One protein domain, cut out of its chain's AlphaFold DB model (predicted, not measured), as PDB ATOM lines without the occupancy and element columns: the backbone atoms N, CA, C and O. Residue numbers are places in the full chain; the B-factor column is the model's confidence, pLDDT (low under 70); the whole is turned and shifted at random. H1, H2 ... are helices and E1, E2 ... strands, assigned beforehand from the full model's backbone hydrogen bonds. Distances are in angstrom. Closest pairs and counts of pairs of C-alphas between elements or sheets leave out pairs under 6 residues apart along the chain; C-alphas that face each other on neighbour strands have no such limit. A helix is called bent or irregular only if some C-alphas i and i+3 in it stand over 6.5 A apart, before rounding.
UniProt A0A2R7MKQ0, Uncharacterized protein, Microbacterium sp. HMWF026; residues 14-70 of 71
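AT A GLANCE: This is residues 14 to 70 of the 71 residues of an uncharacterized protein of Microbacterium sp. HMWF026 (UniProt A0A2R7MKQ0). A strongly twisted sheet of four strands is built along one long, bent strand, E4: its first part makes a hairpin with E3, whose turn sticks out with residues 54 to 59, and its second part runs side by side with E2. One helix, H1, lies over one face of the sheet, and the short strand E1 forms the edge beside E2. The printed part has 57 residues, with one named helix and four named strands in the order E1, E2, H1, E3, E4; the sheet order is E1, E2, E4, E3, mixed, and the class is mixed, helices and strands. The whole is only just compact, close to loose, with a radius of gyration of the C-alphas of 12.1 A, and elongated, spanning 33 by 21 by 20 A.

HOW THE PARTS SIT: E1, residues 14 to 16, and E2, residues 22 to 29, are a hairpin of antiparallel neighbours at 149 degrees; N 15 and O 23 are within hydrogen-bond range at 2.9 A. E4, residues 58 to 70, is parallel to E2 at 30 degrees, with N 24 to O 64 at 2.9 A and N 66 to O 24 at 2.7 A. E3, residues 51 to 55, and E4 are an antiparallel hairpin, with N 60 to O 53 at 2.8 A. The pairing of E4 is staggered: residues 58 to 62 pair with E3 and residues 62 to 70 with E2, and E4 bends by 73 degrees at residue 63. E1 and E3, the edge strands, are apart. H1, residues 36 to 44, is on the sheet at a height over the sheet of 10.0 A. It is only just over E2, where 3 of its 9 C-alphas fall, and only just slantwise to the strands, at 31 degrees to E2 on the local plane. The closest C-alphas of H1 and E4, those of Asp 42 and Val 65, are 6.1 A apart. In H1 every O i to N i+4 pair is within hydrogen-bond range.

IN THESE COORDINATES: E1 begins at C-alpha 14, (206.162, 224.398, 157.016), and measures 6.5 A from first to last C-alpha. E2 measures 22.8 A. H1 measures 12.6 A and begins at C-alpha 36, (189.749, 238.686, 153.877). E3 measures 13.1 A. E4, the longest strand, measures 30.7 A and ends at C-alpha 70, (194.353, 225.524, 169.267).

THE WHOLE: The two C-alphas farthest apart, those of Gly 31 and Glu 58, are 34.2 A apart. The printed part has no cut and no long link. Residues 35 to 40, of which 36 to 40 belong to H1, stand free, as do residues 54 to 59. The mean pLDDT of the printed part is 90.0, and residue 31 is under 70.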
ATOM      1  N   LEU A  14     206.111 225.074 158.310       94.75
ATOM      2  CA  LEU A  14     206.162 224.398 157.016       94.75
ATOM      3  C   LEU A  14     206.333 222.892 157.231       94.75
ATOM      4  O   LEU A  14     207.146 222.466 158.051       94.75
ATOM      5  N   ILE A  15     205.588 222.098 156.469       96.31
ATOM      6  CA  ILE A  15     205.753 220.645 156.356       96.31
ATOM      7  C   ILE A  15     206.237 220.362 154.945       96.31
ATOM      8  O   ILE A  15     205.627 220.826 153.985       96.31
ATOM      9  N   ARG A  16     207.330 219.609 154.823       96.62
ATOM     10  CA  ARG A  16     207.812 219.116 153.533       96.62
ATOM     11  C   ARG A  16     207.092 217.814 153.189       96.62
ATOM     12  O   ARG A  16     207.082 216.901 154.010       96.62
ATOM     13  N   ASN A  17     206.540 217.740 151.987       96.12
ATOM     14  CA  ASN A  17     205.966 216.532 151.406       96.12
ATOM     15  C   ASN A  17     207.067 215.667 150.768       96.12
ATOM     16  O   ASN A  17     208.157 216.156 150.449       96.12
ATOM     17  N   ASP A  18     206.777 214.385 150.548       96.94
ATOM     18  CA  ASP A  18     207.747 213.425 149.995       96.94
ATOM     19  C   ASP A  18     208.203 213.779 148.568       96.94
ATOM     20  O   ASP A  18     209.345 213.509 148.193       96.94
ATOM     21  N   ASP A  19     207.343 214.442 147.791       95.12
ATOM     22  CA  ASP A  19     207.624 214.916 146.430       95.12
ATOM     23  C   ASP A  19     208.458 216.212 146.379       95.12
ATOM     24  O   ASP A  19     208.825 216.686 145.303       95.12
ATOM     25  N   GLY A  20     208.792 216.784 147.540       94.06
ATOM     26  CA  GLY A  20     209.563 218.017 147.661       94.06
ATOM     27  C   GLY A  20     208.737 219.305 147.645       94.06
ATOM     28  O   GLY A  20     209.333 220.378 147.771       94.06
ATOM     29  N   THR A  21     207.409 219.223 147.540       96.62
ATOM     30  CA  THR A  21     206.505 220.356 147.791       96.62
ATOM     31  C   THR A  21     206.303 220.592 149.288       96.62
ATOM     32  O   THR A  21     206.781 219.825 150.127       96.62
ATOM     33  N   TYR A  22     205.637 221.691 149.645       97.44
ATOM     34  CA  TYR A  22     205.411 222.066 151.038       97.44
ATOM     35  C   TYR A  22     203.949 222.411 151.320       97.44
ATOM     36  O   TYR A  22     203.254 223.004 150.494       97.44
ATOM     37  N   ALA A  23     203.509 222.111 152.540       96.62
ATOM     38  CA  ALA A  23     202.300 222.665 153.132       96.62
ATOM     39  C   ALA A  23     202.679 223.715 154.186       96.62
ATOM     40  O   ALA A  23     203.506 223.457 155.064       96.62
ATOM     41  N   ALA A  24     202.070 224.893 154.115       94.94
ATOM     42  CA  ALA A  24     202.206 225.923 155.136       94.94
ATOM     43  C   ALA A  24     201.229 225.685 156.288       94.94
ATOM     44  O   ALA A  24     200.081 225.322 156.053       94.94
ATOM     45  N   ILE A  25     201.665 225.902 157.526       93.31
ATOM     46  CA  ILE A  25     200.825 225.796 158.723       93.31
ATOM     47  C   ILE A  25     200.565 227.195 159.271       93.31
ATOM     48  O   ILE A  25     201.505 227.931 159.556       93.31
ATOM     49  N   GLU A  26     199.299 227.514 159.497       90.19
ATOM     50  CA  GLU A  26     198.868 228.684 160.259       90.19
ATOM     51  C   GLU A  26     198.171 228.211 161.540       90.19
ATOM     52  O   GLU A  26     197.147 227.522 161.482       90.19
ATOM     53  N   VAL A  27     198.709 228.588 162.694       88.94
ATOM     54  CA  VAL A  27     198.162 228.287 164.015       88.94
ATOM     55  C   VAL A  27     197.341 229.477 164.507       88.94
ATOM     56  O   VAL A  27     197.823 230.604 164.584       88.94
ATOM     57  N   LYS A  28     196.086 229.235 164.887       84.12
ATOM     58  CA  LYS A  28     195.214 230.253 165.490       84.12
ATOM     59  C   LYS A  28     194.805 229.833 166.897       84.12
ATOM     60  O   LYS A  28     194.204 228.779 167.078       84.12
ATOM     61  N   SER A  29     195.111 230.681 167.878       83.56
ATOM     62  CA  SER A  29     194.654 230.557 169.267       83.56
ATOM     63  C   SER A  29     193.655 231.662 169.616       83.56
ATOM     64  O   SER A  29     193.726 232.763 169.063       83.56
ATOM     65  N   GLY A  30     192.748 231.403 170.562       74.81
ATOM     66  CA  GLY A  30     191.922 232.448 171.186       74.81
ATOM     67  C   GLY A  30     190.896 233.133 170.272       74.81
ATOM     68  O   GLY A  30     190.555 234.289 170.504       74.81
ATOM     69  N   GLY A  31     190.414 232.455 169.223       69.56
ATOM     70  CA  GLY A  31     189.361 232.975 168.335       69.56
ATOM     71  C   GLY A  31     189.829 233.975 167.268       69.56
ATOM     72  O   GLY A  31     188.999 234.613 166.623       69.56
ATOM     73  N   ALA A  32     191.140 234.126 167.059       75.88
ATOM     74  CA  ALA A  32     191.670 234.978 165.999       75.88
ATOM     75  C   ALA A  32     191.303 234.443 164.600       75.88
ATOM     76  O   ALA A  32     191.658 233.322 164.237       75.88
ATOM     77  N   THR A  33     190.648 235.269 163.780       74.94
ATOM     78  CA  THR A  33     190.277 234.930 162.397       74.94
ATOM     79  C   THR A  33     191.259 235.511 161.381       74.94
ATOM     80  O   THR A  33     191.892 236.539 161.620       74.94
ATOM     81  N   ARG A  34     191.359 234.886 160.204       78.38
ATOM     82  CA  ARG A  34     192.083 235.451 159.052       78.38
ATOM     83  C   ARG A  34     191.414 236.729 158.548       78.38
ATOM     84  O   ARG A  34     190.190 236.850 158.598       78.38
ATOM     85  N   THR A  35     192.205 237.648 157.999       83.50
ATOM     86  CA  THR A  35     191.658 238.761 157.208       83.50
ATOM     87  C   THR A  35     191.114 238.251 155.867       83.50
ATOM     88  O   THR A  35     191.425 237.135 155.438       83.50
ATOM     89  N   ALA A  36     190.298 239.059 155.182       85.94
ATOM     90  CA  ALA A  36     189.749 238.686 153.877       85.94
ATOM     91  C   ALA A  36     190.852 238.401 152.841       85.94
ATOM     92  O   ALA A  36     190.777 237.391 152.147       85.94
ATOM     93  N   ASP A  37     191.901 239.225 152.817       84.75
ATOM     94  CA  ASP A  37     193.031 239.073 151.895       84.75
ATOM     95  C   ASP A  37     193.860 237.820 152.189       84.75
ATOM     96  O   ASP A  37     194.281 237.122 151.272       84.75
ATOM     97  N   GLN A  38     194.068 237.502 153.473       84.50
ATOM     98  CA  GLN A  38     194.759 236.276 153.880       84.50
ATOM     99  C   GLN A  38     193.992 235.040 153.424       84.50
ATOM    100  O   GLN A  38     194.586 234.115 152.890       84.50
ATOM    101  N   ARG A  39     192.667 235.035 153.596       87.50
ATOM    102  CA  ARG A  39     191.826 233.939 153.116       87.50
ATOM    103  C   ARG A  39     191.868 233.819 151.593       87.50
ATOM    104  O   ARG A  39     192.069 232.719 151.106       87.50
ATOM    105  N   ALA A  40     191.729 234.928 150.866       88.88
ATOM    106  CA  ALA A  40     191.771 234.913 149.405       88.88
ATOM    107  C   ALA A  40     193.122 234.408 148.871       88.88
ATOM    108  O   ALA A  40     193.161 233.659 147.900       88.88
ATOM    109  N   PHE A  41     194.227 234.781 149.519       88.19
ATOM    110  CA  PHE A  41     195.540 234.237 149.194       88.19
ATOM    111  C   PHE A  41     195.620 232.735 149.490       88.19
ATOM    112  O   PHE A  41     195.986 231.962 148.611       88.19
ATOM    113  N   ASP A  42     195.253 232.323 150.708       89.31
ATOM    114  CA  ASP A  42     195.343 230.931 151.155       89.31
ATOM    115  C   ASP A  42     194.457 230.001 150.283       89.31
ATOM    116  O   ASP A  42     194.846 228.868 150.020       89.31
ATOM    117  N   GLU A  43     193.309 230.479 149.781       89.56
ATOM    118  CA  GLU A  43     192.400 229.745 148.873       89.56
ATOM    119  C   GLU A  43     192.943 229.580 147.443       89.56
ATOM    120  O   GLU A  43     192.551 228.646 146.743       89.56
ATOM    121  N   LEU A  44     193.840 230.463 146.993       91.31
ATOM    122  CA  LEU A  44     194.472 230.338 145.676       91.31
ATOM    123  C   LEU A  44     195.562 229.266 145.656       91.31
ATOM    124  O   LEU A  44     195.830 228.704 144.596       91.31
ATOM    125  N   VAL A  45     196.188 228.983 146.798       92.50
ATOM    126  CA  VAL A  45     197.322 228.060 146.886       92.50
ATOM    127  C   VAL A  45     196.856 226.618 146.702       92.50
ATOM    128  O   VAL A  45     196.097 226.082 147.506       92.50
ATOM    129  N   ASN A  46     197.337 225.984 145.638       92.44
ATOM    130  CA  ASN A  46     197.106 224.572 145.333       92.44
ATOM    131  C   ASN A  46     198.260 224.014 144.475       92.44
ATOM    132  O   ASN A  46     199.163 224.756 144.089       92.44
ATOM    133  N   GLU A  47     198.230 222.726 144.130       91.81
ATOM    134  CA  GLU A  47     199.264 222.082 143.298       91.81
ATOM    135  C   GLU A  47     199.452 222.740 141.917       91.81
ATOM    136  O   GLU A  47     200.570 222.801 141.408       91.81
ATOM    137  N   GLY A  48     198.380 223.266 141.317       94.00
ATOM    138  CA  GLY A  48     198.423 223.970 140.033       94.00
ATOM    139  C   GLY A  48     198.782 225.456 140.141       94.00
ATOM    140  O   GLY A  48     199.189 226.058 139.148       94.00
ATOM    141  N   ILE A  49     198.641 226.052 141.330       92.25
ATOM    142  CA  ILE A  49     198.968 227.456 141.619       92.25
ATOM    143  C   ILE A  49     199.788 227.507 142.923       92.25
ATOM    144  O   ILE A  49     199.271 227.902 143.973       92.25
ATOM    145  N   PRO A  50     201.059 227.068 142.895       94.44
ATOM    146  CA  PRO A  50     201.894 227.064 144.086       94.44
ATOM    147  C   PRO A  50     202.294 228.487 144.492       94.44
ATOM    148  O   PRO A  50     202.702 229.303 143.661       94.44
ATOM    149  N   ALA A  51     202.278 228.763 145.795       93.12
ATOM    150  CA  ALA A  51     202.960 229.930 146.340       93.12
ATOM    151  C   ALA A  51     204.473 229.676 146.389       93.12
ATOM    152  O   ALA A  51     204.928 228.581 146.715       93.12
ATOM    153  N   SER A  52     205.268 230.702 146.087       91.06
ATOM    154  CA  SER A  52     206.731 230.631 146.151       91.06
ATOM    155  C   SER A  52     207.249 231.264 147.439       91.06
ATOM    156  O   SER A  52     206.960 232.427 147.721       91.06
ATOM    157  N   ALA A  53     208.058 230.525 148.194       89.94
ATOM    158  CA  ALA A  53     208.802 231.036 149.345       89.94
ATOM    159  C   ALA A  53     210.291 230.687 149.216       89.94
ATOM    160  O   ALA A  53     210.692 230.011 148.271       89.94
ATOM    161  N   ARG A  54     211.129 231.162 150.145       89.75
ATOM    162  CA  ARG A  54     212.550 230.792 150.209       89.75
ATOM    163  C   ARG A  54     212.932 230.306 151.601       89.75
ATOM    164  O   ARG A  54     212.660 231.000 152.576       89.75
ATOM    165  N   ILE A  55     213.625 229.173 151.683       85.38
ATOM    166  CA  ILE A  55     214.286 228.685 152.902       85.38
ATOM    167  C   ILE A  55     215.788 228.629 152.623       85.38
ATOM    168  O   ILE A  55     216.213 228.019 151.651       85.38
ATOM    169  N   HIS A  56     216.602 229.294 153.450       88.50
ATOM    170  CA  HIS A  56     218.065 229.368 153.270       88.50
ATOM    171  C   HIS A  56     218.516 229.850 151.877       88.50
ATOM    172  O   HIS A  56     219.592 229.504 151.410       88.50
ATOM    173  N   GLY A  57     217.698 230.676 151.219       88.75
ATOM    174  CA  GLY A  57     217.962 231.176 149.868       88.75
ATOM    175  C   GLY A  57     217.394 230.302 148.748       88.75
ATOM    176  O   GLY A  57     217.192 230.826 147.651       88.75
ATOM    177  N   GLU A  58     217.040 229.051 149.042       89.69
ATOM    178  CA  GLU A  58     216.469 228.108 148.082       89.69
ATOM    179  C   GLU A  58     214.960 228.320 147.921       89.69
ATOM    180  O   GLU A  58     214.246 228.399 148.929       89.69
ATOM    181  N   PRO A  59     214.446 228.424 146.683       93.00
ATOM    182  CA  PRO A  59     213.018 228.536 146.440       93.00
ATOM    183  C   PRO A  59     212.305 227.225 146.783       93.00
ATOM    184  O   PRO A  59     212.757 226.141 146.421       93.00
ATOM    185  N   ILE A  60     211.157 227.336 147.444       94.31
ATOM    186  CA  ILE A  60     210.284 226.206 147.758       94.31
ATOM    187  C   ILE A  60     208.863 226.453 147.226       94.31
ATOM    188  O   ILE A  60     208.349 227.571 147.362       94.31
ATOM    189  N   PRO A  61     208.212 225.433 146.636       96.56
ATOM    190  CA  PRO A  61     206.812 225.515 146.253       96.56
ATOM    191  C   PRO A  61     205.917 225.104 147.426       96.56
ATOM    192  O   PRO A  61     206.016 223.991 147.945       96.56
ATOM    193  N   ILE A  62     205.024 226.000 147.828       96.38
ATOM    194  CA  ILE A  62     203.963 225.727 148.796       96.38
ATOM    195  C   ILE A  62     202.685 225.447 148.010       96.38
ATOM    196  O   ILE A  62     202.236 226.299 147.247       96.38
ATOM    197  N   VAL A  63     202.104 224.266 148.202       97.12
ATOM    198  CA  VAL A  63     200.935 223.773 147.449       97.12
ATOM    199  C   VAL A  63     199.691 223.607 148.315       97.12
ATOM    200  O   VAL A  63     198.627 223.287 147.803       97.12
ATOM    201  N   ALA A  64     199.806 223.816 149.624       95.88
ATOM    202  CA  ALA A  64     198.677 223.743 150.539       95.88
ATOM    203  C   ALA A  64     198.872 224.676 151.736       95.88
ATOM    204  O   ALA A  64     200.002 224.952 152.147       95.88
ATOM    205  N   VAL A  65     197.759 225.105 152.330       94.38
ATOM    206  CA  VAL A  65     197.735 225.831 153.603       94.38
ATOM    207  C   VAL A  65     196.850 225.078 154.590       94.38
ATOM    208  O   VAL A  65     195.660 224.883 154.361       94.38
ATOM    209  N   ILE A  66     197.428 224.682 155.718       93.69
ATOM    210  CA  ILE A  66     196.768 223.961 156.801       93.69
ATOM    211  C   ILE A  66     196.474 224.947 157.930       93.69
ATOM    212  O   ILE A  66     197.383 225.559 158.492       93.69
ATOM    213  N   LEU A  67     195.197 225.072 158.287       90.38
ATOM    214  CA  LEU A  67     194.789 225.723 159.529       90.38
ATOM    215  C   LEU A  67     194.895 224.756 160.694       90.38
ATOM    216  O   LEU A  67     194.326 223.665 160.654       90.38
ATOM    217  N   LYS A  68     195.549 225.196 161.764       89.56
ATOM    218  CA  LYS A  68     195.532 224.519 163.052       89.56
ATOM    219  C   LYS A  68     194.934 225.435 164.109       89.56
ATOM    220  O   LYS A  68     195.567 226.382 164.563       89.56
ATOM    221  N   GLU A  69     193.718 225.122 164.525       87.94
ATOM    222  CA  GLU A  69     193.084 225.789 165.658       87.94
ATOM    223  C   GLU A  69     193.550 225.136 166.962       87.94
ATOM    224  O   GLU A  69     193.585 223.908 167.083       87.94
ATOM    225  N   VAL A  70     193.956 225.960 167.925       83.62
ATOM    226  CA  VAL A  70     194.353 225.524 169.267       83.62
ATOM    227  C   VAL A  70     193.393 226.171 170.276       83.62
ATOM    228  O   VAL A  70     193.254 227.399 170.230       83.62
TER     229      VAL A  70